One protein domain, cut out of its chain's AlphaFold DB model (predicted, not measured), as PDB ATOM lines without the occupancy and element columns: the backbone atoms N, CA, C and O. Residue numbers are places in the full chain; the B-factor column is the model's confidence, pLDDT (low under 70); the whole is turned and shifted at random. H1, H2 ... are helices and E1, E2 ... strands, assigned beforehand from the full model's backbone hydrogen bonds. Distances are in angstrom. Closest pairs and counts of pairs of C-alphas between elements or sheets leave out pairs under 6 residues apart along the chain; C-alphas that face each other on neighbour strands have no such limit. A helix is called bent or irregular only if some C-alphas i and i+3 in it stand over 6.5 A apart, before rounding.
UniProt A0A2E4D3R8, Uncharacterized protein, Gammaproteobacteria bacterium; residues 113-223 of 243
ATOM      1  N   GLY A 113     179.927 164.340 251.504       60.50
ATOM      2  CA  GLY A 113     179.677 165.745 251.199       60.50
ATOM      3  C   GLY A 113     179.811 166.119 249.725       60.50
ATOM      4  O   GLY A 113     178.900 166.731 249.160       60.50
ATOM      5  N   THR A 114     180.889 165.693 249.063       69.00
ATOM      6  CA  THR A 114     181.112 165.975 247.634       69.00
ATOM      7  C   THR A 114     180.068 165.274 246.764       69.00
ATOM      8  O   THR A 114     179.541 165.859 245.816       69.00
ATOM      9  N   ALA A 115     179.642 164.069 247.154       78.50
ATOM     10  CA  ALA A 115     178.570 163.348 246.477       78.50
ATOM     11  C   ALA A 115     177.207 164.064 246.556       78.50
ATOM     12  O   ALA A 115     176.470 164.107 245.565       78.50
ATOM     13  N   LYS A 116     176.863 164.650 247.711       84.06
ATOM     14  CA  LYS A 116     175.622 165.426 247.888       84.06
ATOM     15  C   LYS A 116     175.647 166.730 247.099       84.06
ATOM     16  O   LYS A 116     174.634 167.080 246.493       84.06
ATOM     17  N   PHE A 117     176.798 167.394 247.028       87.50
ATOM     18  CA  PHE A 117     176.982 168.558 246.165       87.50
ATOM     19  C   PHE A 117     176.750 168.204 244.687       87.50
ATOM     20  O   PHE A 117     175.957 168.856 244.003       87.50
ATOM     21  N   THR A 118     177.349 167.111 244.202       89.38
ATOM     22  CA  THR A 118     177.125 166.616 242.834       89.38
ATOM     23  C   THR A 118     175.649 166.318 242.573       89.38
ATOM     24  O   THR A 118     175.121 166.669 241.514       89.38
ATOM     25  N   LEU A 119     174.951 165.720 243.543       88.69
ATOM     26  CA  LEU A 119     173.517 165.448 243.446       88.69
ATOM     27  C   LEU A 119     172.688 166.739 243.378       88.69
ATOM     28  O   LEU A 119     171.775 166.822 242.552       88.69
ATOM     29  N   LEU A 120     173.017 167.750 244.186       91.81
ATOM     30  CA  LEU A 120     172.368 169.062 244.159       91.81
ATOM     31  C   LEU A 120     172.515 169.708 242.777       91.81
ATOM     32  O   LEU A 120     171.520 170.101 242.169       91.81
ATOM     33  N   VAL A 121     173.742 169.767 242.256       92.75
ATOM     34  CA  VAL A 121     174.038 170.350 240.939       92.75
ATOM     35  C   VAL A 121     173.319 169.583 239.828       92.75
ATOM     36  O   VAL A 121     172.708 170.184 238.938       92.75
ATOM     37  N   LYS A 122     173.327 168.248 239.881       91.69
ATOM     38  CA  LYS A 122     172.585 167.407 238.936       91.69
ATOM     39  C   LYS A 122     171.086 167.713 238.984       91.69
ATOM     40  O   LYS A 122     170.483 167.902 237.933       91.69
ATOM     41  N   SER A 123     170.516 167.815 240.179       92.38
ATOM     42  CA  SER A 123     169.088 168.083 240.381       92.38
ATOM     43  C   SER A 123     168.703 169.472 239.883       92.38
ATOM     44  O   SER A 123     167.730 169.602 239.153       92.38
ATOM     45  N   TRP A 124     169.502 170.494 240.197       94.62
ATOM     46  CA  TRP A 124     169.286 171.866 239.739       94.62
ATOM     47  C   TRP A 124     169.350 171.994 238.219       94.62
ATOM     48  O   TRP A 124     168.475 172.591 237.600       94.62
ATOM     49  N   THR A 125     170.375 171.406 237.598       92.19
ATOM     50  CA  THR A 125     170.558 171.499 236.140       92.19
ATOM     51  C   THR A 125     169.460 170.798 235.343       92.19
ATOM     52  O   THR A 125     169.264 171.144 234.181       92.19
ATOM     53  N   SER A 126     168.755 169.847 235.958       90.62
ATOM     54  CA  SER A 126     167.616 169.137 235.368       90.62
ATOM     55  C   SER A 126     166.256 169.649 235.864       90.62
ATOM     56  O   SER A 126     165.227 169.088 235.493       90.62
ATOM     57  N   TYR A 127     166.221 170.673 236.718       92.31
ATOM     58  CA  TYR A 127     164.982 171.157 237.315       92.31
ATOM     59  C   TYR A 127     164.208 172.050 236.339       92.31
ATOM     60  O   TYR A 127     164.703 173.090 235.906       92.31
ATOM     61  N   LEU A 128     162.980 171.641 236.013       90.06
ATOM     62  CA  LEU A 128     162.086 172.348 235.086       90.06
ATOM     63  C   LEU A 128     161.051 173.245 235.791       90.06
ATOM     64  O   LEU A 128     160.324 173.974 235.126       90.06
ATOM     65  N   GLY A 129     160.959 173.176 237.123       90.50
ATOM     66  CA  GLY A 129     159.974 173.927 237.906       90.50
ATOM     67  C   GLY A 129     160.394 175.361 238.239       90.50
ATOM     68  O   GLY A 129     161.411 175.881 237.772       90.50
ATOM     69  N   ASN A 130     159.620 176.003 239.118       90.44
ATOM     70  CA  ASN A 130     159.934 177.336 239.625       90.44
ATOM     71  C   ASN A 130     161.189 177.299 240.512       90.44
ATOM     72  O   ASN A 130     161.159 176.811 241.642       90.44
ATOM     73  N   LYS A 131     162.303 177.852 240.019       88.75
ATOM     74  CA  LYS A 131     163.607 177.857 240.712       88.75
ATOM     75  C   LYS A 131     163.548 178.396 242.148       88.75
ATOM     76  O   LYS A 131     164.318 177.946 242.993       88.75
ATOM     77  N   LYS A 132     162.609 179.300 242.451       88.19
ATOM     78  CA  LYS A 132     162.402 179.856 243.801       88.19
ATOM     79  C   LYS A 132     161.968 178.817 244.838       88.19
ATOM     80  O   LYS A 132     162.242 178.999 246.020       88.19
ATOM     81  N   GLU A 133     161.319 177.744 244.401       89.19
ATOM     82  CA  GLU A 133     160.792 176.675 245.257       89.19
ATOM     83  C   GLU A 133     161.721 175.460 245.319       89.19
ATOM     84  O   GLU A 133     161.472 174.526 246.076       89.19
ATOM     85  N   PHE A 134     162.826 175.471 244.568       93.56
ATOM     86  CA  PHE A 134     163.743 174.337 244.477       93.56
ATOM     87  C   PHE A 134     164.219 173.841 245.852       93.56
ATOM     88  O   PHE A 134     164.203 172.638 246.121       93.56
ATOM     89  N   PHE A 135     164.584 174.767 246.743       92.06
ATOM     90  CA  PHE A 135     165.035 174.450 248.101       92.06
ATOM     91  C   PHE A 135     163.906 174.090 249.075       92.06
ATOM     92  O   PHE A 135     164.186 173.539 250.133       92.06
ATOM     93  N   ASN A 136     162.645 174.317 248.700       87.62
ATOM     94  CA  ASN A 136     161.489 173.827 249.453       87.62
ATOM     95  C   ASN A 136     161.111 172.388 249.058       87.62
ATOM     96  O   ASN A 136     160.396 171.725 249.803       87.62
ATOM     97  N   GLY A 137     161.594 171.901 247.909       87.50
ATOM     98  CA  GLY A 137     161.346 170.549 247.409       87.50
ATOM     99  C   GLY A 137     162.635 169.729 247.271       87.50
ATOM    100  O   GLY A 137     163.242 169.370 248.283       87.50
ATOM    101  N   PRO A 138     163.078 169.407 246.041       83.62
ATOM    102  CA  PRO A 138     164.167 168.454 245.798       83.62
ATOM    103  C   PRO A 138     165.521 168.896 246.376       83.62
ATOM    104  O   PRO A 138     166.329 168.056 246.769       83.62
ATOM    105  N   GLY A 139     165.772 170.205 246.472       85.94
ATOM    106  CA  GLY A 139     167.001 170.751 247.044       85.94
ATOM    107  C   GLY A 139     167.079 170.645 248.568       85.94
ATOM    108  O   GLY A 139     168.180 170.693 249.115       85.94
ATOM    109  N   LYS A 140     165.945 170.458 249.260       88.50
ATOM    110  CA  LYS A 140     165.862 170.479 250.728       88.50
ATOM    111  C   LYS A 140     166.718 169.392 251.380       88.50
ATOM    112  O   LYS A 140     167.513 169.679 252.267       88.50
ATOM    113  N   VAL A 141     166.605 168.162 250.873       85.44
ATOM    114  CA  VAL A 141     167.320 166.981 251.393       85.44
ATOM    115  C   VAL A 141     168.835 167.150 251.299       85.44
ATOM    116  O   VAL A 141     169.581 166.661 252.139       85.44
ATOM    117  N   CYS A 142     169.298 167.842 250.260       84.50
ATOM    118  CA  CYS A 142     170.710 168.142 250.082       84.50
ATOM    119  C   CYS A 142     171.127 169.295 251.013       84.50
ATOM    120  O   CYS A 142     172.164 169.227 251.661       84.50
ATOM    121  N   ALA A 143     170.291 170.328 251.129       85.06
ATOM    122  CA  ALA A 143     170.592 171.545 251.876       85.06
ATOM    123  C   ALA A 143     170.695 171.384 253.402       85.06
ATOM    124  O   ALA A 143     171.181 172.286 254.082       85.06
ATOM    125  N   GLU A 144     170.174 170.293 253.954       84.88
ATOM    126  CA  GLU A 144     170.216 169.993 255.391       84.88
ATOM    127  C   GLU A 144     171.448 169.173 255.795       84.88
ATOM    128  O   GLU A 144     171.666 168.935 256.982       84.88
ATOM    129  N   ASP A 145     172.279 168.766 254.832       83.56
ATOM    130  CA  ASP A 145     173.466 167.964 255.102       83.56
ATOM    131  C   ASP A 145     174.554 168.785 255.835       83.56
ATOM    132  O   ASP A 145     174.794 169.942 255.471       83.56
ATOM    133  N   PRO A 146     175.260 168.221 256.835       79.25
ATOM    134  CA  PRO A 146     176.345 168.913 257.535       79.25
ATOM    135  C   PRO A 146     177.474 169.404 256.621       79.25
ATOM    136  O   PRO A 146     178.085 170.432 256.913       79.25
ATOM    137  N   SER A 147     177.721 168.709 255.505       78.06
ATOM    138  CA  SER A 147     178.726 169.094 254.504       78.06
ATOM    139  C   SER A 147     178.378 170.371 253.742       78.06
ATOM    140  O   SER A 147     179.231 170.953 253.076       78.06
ATOM    141  N   SER A 148     177.131 170.837 253.848       82.69
ATOM    142  CA  SER A 148     176.654 172.014 253.130       82.69
ATOM    143  C   SER A 148     177.345 173.322 253.525       82.69
ATOM    144  O   SER A 148     177.270 174.305 252.786       82.69
ATOM    145  N   LYS A 149     178.064 173.331 254.654       80.75
ATOM    146  CA  LYS A 149     178.885 174.465 255.099       80.75
ATOM    147  C   LYS A 149     180.000 174.797 254.105       80.75
ATOM    148  O   LYS A 149     180.231 175.971 253.830       80.75
ATOM    149  N   ASP A 150     180.603 173.778 253.500       80.44
ATOM    150  CA  ASP A 150     181.763 173.939 252.612       80.44
ATOM    151  C   ASP A 150     181.365 174.131 251.144       80.44
ATOM    152  O   ASP A 150     182.195 174.406 250.275       80.44
ATOM    153  N   TRP A 151     180.068 174.040 250.836       86.31
ATOM    154  CA  TRP A 151     179.580 174.104 249.459       86.31
ATOM    155  C   TRP A 151     179.833 175.444 248.794       86.31
ATOM    156  O   TRP A 151     179.950 175.491 247.571       86.31
ATOM    157  N   ILE A 152     179.966 176.526 249.565       89.12
ATOM    158  CA  ILE A 152     180.301 177.828 248.993       89.12
ATOM    159  C   ILE A 152     181.674 177.805 248.308       89.12
ATOM    160  O   ILE A 152     181.796 178.290 247.182       89.12
ATOM    161  N   ASN A 153     182.651 177.128 248.918       83.44
ATOM    162  CA  ASN A 153     183.993 176.954 248.369       83.44
ATOM    163  C   ASN A 153     183.947 176.067 247.117       83.44
ATOM    164  O   ASN A 153     184.610 176.346 246.118       83.44
ATOM    165  N   HIS A 154     183.110 175.024 247.126       86.19
ATOM    166  CA  HIS A 154     182.890 174.190 245.943       86.19
ATOM    167  C   HIS A 154     182.248 174.973 244.793       86.19
ATOM    168  O   HIS A 154     182.704 174.863 243.655       86.19
ATOM    169  N   PHE A 155     181.240 175.809 245.066       90.56
ATOM    170  CA  PHE A 155     180.641 176.681 244.055       90.56
ATOM    171  C   PHE A 155     181.664 177.641 243.454       90.56
ATOM    172  O   PHE A 155     181.674 177.830 242.238       90.56
ATOM    173  N   GLU A 156     182.522 178.241 244.275       86.88
ATOM    174  CA  GLU A 156     183.564 179.169 243.826       86.88
ATOM    175  C   GLU A 156     184.598 178.477 242.956       86.88
ATOM    176  O   GLU A 156     184.839 178.923 241.836       86.88
ATOM    177  N   ARG A 157     185.102 177.324 243.398       81.75
ATOM    178  CA  ARG A 157     186.044 176.519 242.621       81.75
ATOM    179  C   ARG A 157     185.462 176.103 241.272       81.75
ATOM    180  O   ARG A 157     186.121 176.253 240.247       81.75
ATOM    181  N   VAL A 158     184.223 175.609 241.247       84.44
ATOM    182  CA  VAL A 158     183.561 175.217 239.993       84.44
ATOM    183  C   VAL A 158     183.338 176.433 239.095       84.44
ATOM    184  O   VAL A 158     183.614 176.359 237.903       84.44
ATOM    185  N   THR A 159     182.883 177.561 239.644       88.94
ATOM    186  CA  THR A 159     182.642 178.782 238.858       88.94
ATOM    187  C   THR A 159     183.937 179.305 238.239       88.94
ATOM    188  O   THR A 159     183.945 179.593 237.045       88.94
ATOM    189  N   LEU A 160     185.031 179.338 239.005       79.69
ATOM    190  CA  LEU A 160     186.354 179.760 238.544       79.69
ATOM    191  C   LEU A 160     186.877 178.865 237.411       79.69
ATOM    192  O   LEU A 160     187.383 179.351 236.401       79.69
ATOM    193  N   LEU A 161     186.727 177.544 237.534       74.56
ATOM    194  CA  LEU A 161     187.130 176.610 236.478       74.56
ATOM    195  C   LEU A 161     186.312 176.818 235.193       74.56
ATOM    196  O   LEU A 161     186.870 176.860 234.096       74.56
ATOM    197  N   LEU A 162     184.998 177.014 235.327       77.25
ATOM    198  CA  LEU A 162     184.113 177.264 234.188       77.25
ATOM    199  C   LEU A 162     184.367 178.631 233.528       77.25
ATOM    200  O   LEU A 162     184.251 178.742 232.309       77.25
ATOM    201  N   GLU A 163     184.740 179.653 234.304       81.31
ATOM    202  CA  GLU A 163     185.186 180.963 233.808       81.31
ATOM    203  C   GLU A 163     186.405 180.851 232.904       81.31
ATOM    204  O   GLU A 163     186.422 181.419 231.812       81.31
ATOM    205  N   ASN A 164     187.363 180.022 233.307       74.81
ATOM    206  CA  ASN A 164     188.584 179.746 232.558       74.81
ATOM    207  C   ASN A 164     188.383 178.738 231.411       74.81
ATOM    208  O   ASN A 164     189.338 178.148 230.912       74.81
ATOM    209  N   LYS A 165     187.133 178.530 230.974       77.75
ATOM    210  CA  LYS A 165     186.744 177.610 229.895       77.75
ATOM    211  C   LYS A 165     187.161 176.147 230.137       77.75
ATOM    212  O   LYS A 165     187.211 175.364 229.189       77.75
ATOM    213  N   VAL A 166     187.403 175.749 231.390       69.38
ATOM    214  CA  VAL A 166     187.765 174.372 231.749       69.38
ATOM    215  C   VAL A 166     186.490 173.567 232.027       69.38
ATOM    216  O   VAL A 166     185.719 173.938 232.913       69.38
ATOM    217  N   PRO A 167     186.224 172.468 231.298       72.94
ATOM    218  CA  PRO A 167     185.106 171.590 231.623       72.94
ATOM    219  C   PRO A 167     185.366 170.876 232.956       72.94
ATOM    220  O   PRO A 167     186.455 170.357 233.190       72.94
ATOM    221  N   VAL A 168     184.349 170.814 233.813       79.50
ATOM    222  CA  VAL A 168     184.443 170.221 235.156       79.50
ATOM    223  C   VAL A 168     183.614 168.945 235.208       79.50
ATOM    224  O   VAL A 168     182.466 168.925 234.766       79.50
ATOM    225  N   MET A 169     184.171 167.870 235.761       84.50
ATOM    226  CA  MET A 169     183.437 166.632 236.017       84.50
ATOM    227  C   MET A 169     183.234 166.466 237.519       84.50
ATOM    228  O   MET A 169     184.194 166.319 238.265       84.50
ATOM    229  N   LEU A 170     181.975 166.517 237.952       82.19
ATOM    230  CA  LEU A 170     181.589 166.289 239.337       82.19
ATOM    231  C   LEU A 170     181.242 164.815 239.526       82.19
ATOM    232  O   LEU A 170     180.329 164.306 238.866       82.19
ATOM    233  N   TRP A 171     181.953 164.142 240.424       78.50
ATOM    234  CA  TRP A 171     181.716 162.745 240.774       78.50
ATOM    235  C   TRP A 171     180.780 162.634 241.977       78.50
ATOM    236  O   TRP A 171     180.800 163.453 242.895       78.50
ATOM    237  N   GLY A 172     179.910 161.636 241.950       73.81
ATOM    238  CA  GLY A 172     178.956 161.327 243.002       73.81
ATOM    239  C   GLY A 172     178.975 159.845 243.349       73.81
ATOM    240  O   GLY A 172     179.598 159.021 242.677       73.81
ATOM    241  N   GLN A 173     178.274 159.504 244.427       70.38
ATOM    242  CA  GLN A 173     178.243 158.139 244.940       70.38
ATOM    243  C   GLN A 173     177.592 157.172 243.932       70.38
ATOM    244  O   GLN A 173     176.612 157.517 243.270       70.38
ATOM    245  N   GLY A 174     178.133 155.954 243.822       63.88
ATOM    246  CA  GLY A 174     177.569 154.892 242.977       63.88
ATOM    247  C   GLY A 174     177.764 155.101 241.471       63.88
ATOM    248  O   GLY A 174     176.962 154.614 240.681       63.88
ATOM    249  N   GLY A 175     178.789 155.857 241.060       59.69
ATOM    250  CA  GLY A 175     179.095 156.096 239.643       59.69
ATOM    251  C   GLY A 175     178.227 157.173 238.984       59.69
ATOM    252  O   GLY A 175     178.338 157.412 237.782       59.69
ATOM    253  N   GLY A 176     177.374 157.863 239.747       72.75
ATOM    254  CA  GLY A 176     176.661 159.033 239.247       72.75
ATOM    255  C   GLY A 176     177.622 160.204 239.060       72.75
ATOM    256  O   GLY A 176     178.227 160.642 240.026       72.75
ATOM    257  N   TYR A 177     177.732 160.753 237.851       81.81
ATOM    258  CA  TYR A 177     178.541 161.947 237.586       81.81
ATOM    259  C   TYR A 177     177.724 163.046 236.896       81.81
ATOM    260  O   TYR A 177     176.672 162.795 236.296       81.81
ATOM    261  N   LYS A 178     178.212 164.286 236.975       86.44
ATOM    262  CA  LYS A 178     177.702 165.424 236.206       86.44
ATOM    263  C   LYS A 178     178.867 166.151 235.551       86.44
ATOM    264  O   LYS A 178     179.710 166.732 236.225       86.44
ATOM    265  N   LYS A 179     178.881 166.148 234.220       87.38
ATOM    266  CA  LYS A 179     179.800 166.974 233.438       87.38
ATOM    267  C   LYS A 179     179.204 168.370 233.268       87.38
ATOM    268  O   LYS A 179     178.037 168.499 232.892       87.38
ATOM    269  N   LEU A 180     179.999 169.381 233.573       85.94
ATOM    270  CA  LEU A 180     179.684 170.793 233.433       85.94
ATOM    271  C   LEU A 180     180.587 171.388 232.361       85.94
ATOM    272  O   LEU A 180     181.801 171.168 232.359       85.94
ATOM    273  N   TYR A 181     179.982 172.146 231.458       88.25
ATOM    274  CA  TYR A 181     180.699 172.870 230.420       88.25
ATOM    275  C   TYR A 181     180.734 174.364 230.745       88.25
ATOM    276  O   TYR A 181     179.889 174.835 231.507       88.25
ATOM    277  N   PRO A 182     181.651 175.145 230.148       84.56
ATOM    278  CA  PRO A 182     181.712 176.594 230.368       84.56
ATOM    279  C   PRO A 182     180.372 177.315 230.130       84.56
ATOM    280  O   PRO A 182     180.038 178.273 230.824       84.56
ATOM    281  N   SER A 183     179.542 176.804 229.213       91.50
ATOM    282  CA  SER A 183     178.176 177.288 228.967       91.50
ATOM    283  C   SER A 183     177.237 177.159 230.174       91.50
ATOM    284  O   SER A 183     176.281 177.922 230.300       91.50
ATOM    285  N   ASP A 184     177.494 176.210 231.077       91.19
ATOM    286  CA  ASP A 184     176.700 175.986 232.284       91.19
ATOM    287  C   ASP A 184     177.088 176.917 233.440       91.19
ATOM    288  O   ASP A 184     176.391 176.917 234.455       91.19
ATOM    289  N   LYS A 185     178.129 177.757 233.289       93.12
ATOM    290  CA  LYS A 185     178.569 178.720 234.314       93.12
ATOM    291  C   LYS A 185     177.390 179.491 234.903       93.12
ATOM    292  O   LYS A 185     177.214 179.502 236.116       93.12
ATOM    293  N   ARG A 186     176.538 180.068 234.045       94.56
ATOM    294  CA  ARG A 186     175.368 180.855 234.477       94.56
ATOM    295  C   ARG A 186     174.441 180.056 235.391       94.56
ATOM    296  O   ARG A 186     174.005 180.574 236.409       94.56
ATOM    297  N   LYS A 187     174.196 178.780 235.082       94.62
ATOM    298  CA  LYS A 187     173.327 177.914 235.894       94.62
ATOM    299  C   LYS A 187     173.928 177.634 237.270       94.62
ATOM    300  O   LYS A 187     173.180 177.542 238.239       94.62
ATOM    301  N   ILE A 188     175.250 177.474 237.349       94.56
ATOM    302  CA  ILE A 188     175.966 177.232 238.609       94.56
ATOM    303  C   ILE A 188     176.026 178.508 239.452       94.56
ATOM    304  O   ILE A 188     175.786 178.443 240.654       94.56
ATOM    305  N   SER A 189     176.265 179.667 238.831       94.62
ATOM    306  CA  SER A 189     176.200 180.964 239.512       94.62
ATOM    307  C   SER A 189     174.797 181.236 240.057       94.62
ATOM    308  O   SER A 189     174.658 181.542 241.236       94.62
ATOM    309  N   GLU A 190     173.751 181.004 239.261       95.44
ATOM    310  CA  GLU A 190     172.369 181.098 239.746       95.44
ATOM    311  C   GLU A 190     172.124 180.154 240.931       95.44
ATOM    312  O   GLU A 190     171.561 180.567 241.941       95.44
ATOM    313  N   LEU A 191     172.570 178.893 240.853       95.25
ATOM    314  CA  LEU A 191     172.436 177.952 241.968       95.25
ATOM    315  C   LEU A 191     173.123 178.472 243.237       95.25
ATOM    316  O   LEU A 191     172.549 178.366 244.319       95.25
ATOM    317  N   LYS A 192     174.321 179.056 243.107       94.75
ATOM    318  CA  LYS A 192     175.061 179.677 244.215       94.75
ATOM    319  C   LYS A 192     174.257 180.815 244.853       94.75
ATOM    320  O   LYS A 192     174.191 180.900 246.078       94.75
ATOM    321  N   ASP A 193     173.614 181.657 244.050       94.62
ATOM    322  CA  ASP A 193     172.803 182.770 244.551       94.62
ATOM    323  C   ASP A 193     171.561 182.269 245.295       94.62
ATOM    324  O   ASP A 193     171.282 182.697 246.418       94.62
ATOM    325  N   TYR A 194     170.848 181.294 244.727       94.19
ATOM    326  CA  TYR A 194     169.701 180.676 245.396       94.19
ATOM    327  C   TYR A 194     170.101 179.913 246.663       94.19
ATOM    328  O   TYR A 194     169.348 179.917 247.638       94.19
ATOM    329  N   TRP A 195     171.286 179.302 246.678       93.06
ATOM    330  CA  TRP A 195     171.857 178.672 247.865       93.06
ATOM    331  C   TRP A 195     172.074 179.689 248.993       93.06
ATOM    332  O   TRP A 195     171.607 179.476 250.113       93.06
ATOM    333  N   ARG A 196     172.701 180.834 248.690       92.25
ATOM    334  CA  ARG A 196     172.892 181.935 249.651       92.25
ATOM    335  C   ARG A 196     171.562 182.479 250.164       92.25
ATOM    336  O   ARG A 196     171.385 182.639 251.369       92.25
ATOM    337  N   LEU A 197     170.600 182.708 249.270       92.31
ATOM    338  CA  LEU A 197     169.257 183.153 249.650       92.31
ATOM    339  C   LEU A 197     168.569 182.162 250.594       92.31
ATOM    340  O   LEU A 197     167.891 182.576 251.532       92.31
ATOM    341  N   HIS A 198     168.736 180.862 250.366       91.19
ATOM    342  CA  HIS A 198     168.196 179.832 251.245       91.19
ATOM    343  C   HIS A 198     168.862 179.839 252.632       91.19
ATOM    344  O   HIS A 198     168.155 179.743 253.636       91.19
ATOM    345  N   GLN A 199     170.186 180.014 252.712       90.19
ATOM    346  CA  GLN A 199     170.888 180.159 253.995       90.19
ATOM    347  C   GLN A 199     170.391 181.383 254.780       90.19
ATOM    348  O   GLN A 199     170.009 181.245 255.940       90.19
ATOM    349  N   LEU A 200     170.279 182.543 254.123       91.00
ATOM    350  CA  LEU A 200     169.764 183.769 254.742       91.00
ATOM    351  C   LEU A 200     168.328 183.606 255.258       91.00
ATOM    352  O   LEU A 200     168.011 184.047 256.359       91.00
ATOM    353  N   LYS A 201     167.451 182.940 254.494       90.94
ATOM    354  CA  LYS A 201     166.080 182.647 254.946       90.94
ATOM    355  C   LYS A 201     166.067 181.806 256.223       90.94
ATOM    356  O   LYS A 201     165.344 182.152 257.153       90.94
ATOM    357  N   LYS A 202     166.897 180.759 256.297       89.81
ATOM    358  CA  LYS A 202     167.021 179.923 257.503       89.81
ATOM    359  C   LYS A 202     167.516 180.719 258.714       89.81
ATOM    360  O   LYS A 202     167.019 180.515 259.820       89.81
ATOM    361  N   GLU A 203     168.468 181.628 258.524       89.81
ATOM    362  CA  GLU A 203     168.960 182.494 259.603       89.81
ATOM    363  C   GLU A 203     167.880 183.457 260.106       89.81
ATOM    364  O   GLU A 203     167.674 183.570 261.314       89.81
ATOM    365  N   ILE A 204     167.136 184.091 259.196       91.25
ATOM    366  CA  ILE A 204     166.019 184.979 259.546       91.25
ATOM    367  C   ILE A 204     164.946 184.217 260.333       91.25
ATOM    368  O   ILE A 204     164.480 184.705 261.362       91.25
ATOM    369  N   GLU A 205     164.569 183.016 259.889       92.19
ATOM    370  CA  GLU A 205     163.589 182.175 260.585       92.19
ATOM    371  C   GLU A 205     164.048 181.814 262.004       92.19
ATOM    372  O   GLU A 205     163.259 181.887 262.951       92.19
ATOM    373  N   LYS A 206     165.336 181.488 262.172       91.56
ATOM    374  CA  LYS A 206     165.926 181.197 263.482       91.56
ATOM    375  C   LYS A 206     165.865 182.414 264.412       91.56
ATOM    376  O   LYS A 206     165.368 182.292 265.531       91.56
ATOM    377  N   LEU A 207     166.286 183.587 263.936       89.75
ATOM    378  CA  LEU A 207     166.263 184.836 264.710       89.75
ATOM    379  C   LEU A 207     164.837 185.242 265.111       89.75
ATOM    380  O   LEU A 207     164.591 185.625 266.255       89.75
ATOM    381  N   GLN A 208     163.863 185.097 264.208       90.69
ATOM    382  CA  GLN A 208     162.452 185.346 264.518       90.69
ATOM    383  C   GLN A 208     161.900 184.359 265.559       90.69
ATOM    384  O   GLN A 208     161.062 184.730 266.389       90.69
ATOM    385  N   GLY A 209     162.345 183.100 265.524       89.62
ATOM    386  CA  GLY A 209     162.017 182.092 266.532       89.62
ATOM    387  C   GLY A 209     162.551 182.465 267.916       89.62
ATOM    388  O   GLY A 209     161.798 182.442 268.894       89.62
ATOM    389  N   GLU A 210     163.813 182.884 267.989       87.94
ATOM    390  CA  GLU A 210     164.463 183.341 269.223       87.94
ATOM    391  C   GLU A 210     163.788 184.597 269.794       87.94
ATOM    392  O   GLU A 210     163.511 184.663 270.994       87.94
ATOM    393  N   GLU A 211     163.415 185.562 268.948       88.81
ATOM    394  CA  GLU A 211     162.697 186.766 269.371       88.81
ATOM    395  C   GLU A 211     161.316 186.430 269.967       88.81
ATOM    396  O   GLU A 211     160.923 186.961 271.014       88.81
ATOM    397  N   LYS A 212     160.573 185.508 269.337       87.00
ATOM    398  CA  LYS A 212     159.279 185.022 269.845       87.00
ATOM    399  C   LYS A 212     159.439 184.285 271.175       87.00
ATOM    400  O   LYS A 212     158.676 184.554 272.107       87.00
ATOM    401  N   ALA A 213     160.440 183.414 271.295       82.38
ATOM    402  CA  ALA A 213     160.745 182.698 272.533       82.38
ATOM    403  C   ALA A 213     161.133 183.664 273.667       82.38
ATOM    404  O   ALA A 213     160.618 183.557 274.783       82.38
ATOM    405  N   ALA A 214     161.947 184.683 273.375       80.12
ATOM    406  CA  ALA A 214     162.327 185.718 274.333       80.12
ATOM    407  C   ALA A 214     161.121 186.555 274.800       80.12
ATOM    408  O   ALA A 214     160.979 186.832 275.997       80.12
ATOM    409  N   LYS A 215     160.200 186.918 273.893       79.56
ATOM    410  CA  LYS A 215     158.944 187.611 274.239       79.56
ATOM    411  C   LYS A 215     158.039 186.750 275.130       79.56
ATOM    412  O   LYS A 215     157.466 187.264 276.094       79.56
ATOM    413  N   GLN A 216     157.937 185.447 274.866       72.19
ATOM    414  CA  GLN A 216     157.175 184.514 275.708       72.19
ATOM    415  C   GLN A 216     157.820 184.304 277.088       72.19
ATOM    416  O   GLN A 216     157.114 184.309 278.098       72.19
ATOM    417  N   GLY A 217     159.151 184.205 277.162       66.44
ATOM    418  CA  GLY A 217     159.894 184.122 278.424       66.44
ATOM    419  C   GLY A 217     159.712 185.362 279.307       66.44
ATOM    420  O   GLY A 217     159.461 185.239 280.507       66.44
ATOM    421  N   LYS A 218     159.730 186.566 278.715       62.56
ATOM    422  CA  LYS A 218     159.446 187.828 279.428       62.56
ATOM    423  C   LYS A 218     158.002 187.906 279.939       62.56
ATOM    424  O   LYS A 218     157.784 188.384 281.051       62.56
ATOM    425  N   ARG A 219     157.019 187.399 279.179       59.62
ATOM    426  CA  ARG A 219     155.617 187.297 279.633       59.62
ATOM    427  C   ARG A 219     155.457 186.342 280.817       59.62
ATOM    428  O   ARG A 219     154.770 186.694 281.769       59.62
ATOM    429  N   LYS A 220     156.124 185.180 280.800       57.62
ATOM    430  CA  LYS A 220     156.124 184.247 281.943       57.62
ATOM    431  C   LYS A 220     156.768 184.876 283.184       57.62
ATOM    432  O   LYS A 220     156.159 184.836 284.243       57.62
ATOM    433  N   ARG A 221     157.923 185.545 283.054       55.66
ATOM    434  CA  ARG A 221     158.580 186.247 284.179       55.66
ATOM    435  C   ARG A 221     157.734 187.380 284.773       55.66
ATOM    436  O   ARG A 221     157.632 187.463 285.990       55.66
ATOM    437  N   LYS A 222     157.055 188.191 283.948       52.38
ATOM    438  CA  LYS A 222     156.098 189.199 284.445       52.38
ATOM    439  C   LYS A 222     154.911 188.581 285.193       52.38
ATOM    440  O   LYS A 222     154.409 189.202 286.119       52.38
ATOM    441  N   ARG A 223     154.472 187.373 284.821       48.12
ATOM    442  CA  ARG A 223     153.366 186.675 285.498       48.12
ATOM    443  C   ARG A 223     153.749 186.185 286.901       48.12
ATOM    444  O   ARG A 223     152.906 186.230 287.781       48.12
TER     445      ARG A 223
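AT A GLANCE: This is residues 113 to 223 of the 243 residues of an uncharacterized protein of Gammaproteobacteria bacterium (UniProt A0A2E4D3R8). A small compact body, with H1 at its middle, sits at one end of a very long helix, H6, whose residues 200 to 223 stick out as a bare arm. The strand hairpin E1 and E2 packs on H1, which also meets the short helices H3 and H4, while H5 runs side by side with the first part of H6, the opposite way. The printed part has 111 residues, with six named helices and two named strands in the order H1 H2 H3 H4 H5 E1 E2 H6; the antiparallel sheet has the order E1 - E2, and the class is mostly helix. The whole is loose, with a radius of gyration of the C-alphas of 18.0 A and spans of 64 by 28 by 26 A, the arm making the length.

IN THESE COORDINATES: Strand E1 is residues 168 to 171, 9.7 A long, and E2 is residues 177 to 180, 9.8 A. H1, residues 113 to 125, measures 18.5 A from C-alpha 113 at (179.677, 165.745, 251.199). H5, residues 151 to 163, measures 18.0 A. H2 is residues 131 to 136, 9.9 A; H3 is residues 140 to 143, 5.0 A; H4 is residues 146 to 149, 6.6 A. H6, residues 182 to 223, measures 62.8 A, from C-alpha 182 at (181.712, 176.594, 230.368) to C-alpha 223 at (153.366, 186.675, 285.498). Three helices are irregular: in H2 C-alphas 132 and 135 are 7.4 A apart, in H6 C-alphas 183 and 186 are 7.1 A apart, and H4 only just, with C-alphas 146 and 149 6.6 A apart.

HOW THE PARTS SIT: E1 and E2 form an antiparallel hairpin at 165 degrees, with N 170 and O 178 at 2.9 A and N 178 and O 170 at 2.8 A, within hydrogen-bond range. The closest C-alphas of H1 and E1 are Thr 118 and Leu 170, 5.7 A. H1 is the hub, touching H3 at Lys 116 and Cys 142, 6.0 A, H4 at Gly 113 and Ser 147, 4.8 A, and H6 at Thr 125 and Lys 187, 7.0 A, these being the closest C-alphas. H5 touches H6 with a shallow tilt of 21 degrees, opposite ways, closest at the C-alphas of Leu 162 and Pro 182, 4.6 A. H2 is close to H6 but not clearly touching, with the C-alphas of Phe 135 and His 198 7.0 A apart. H1 and H5 have every O i to N i+4 pair within hydrogen-bond range; H6 has 36 of 38, H2 has 0 of 2 but 2 of 3 O i to N i+3 pairs, and H3 and H4 are too short for O i to N i+4 pairs.

THE WHOLE: The C-alphas of Lys 165 and Arg 223 are the farthest apart, 65.5 A. The printed part has no cut, and its links are tight. Mean pLDDT of the printed part is 83.9; under 70 are residues 113 to 114, 166, 174 to 175 and 217 to 223.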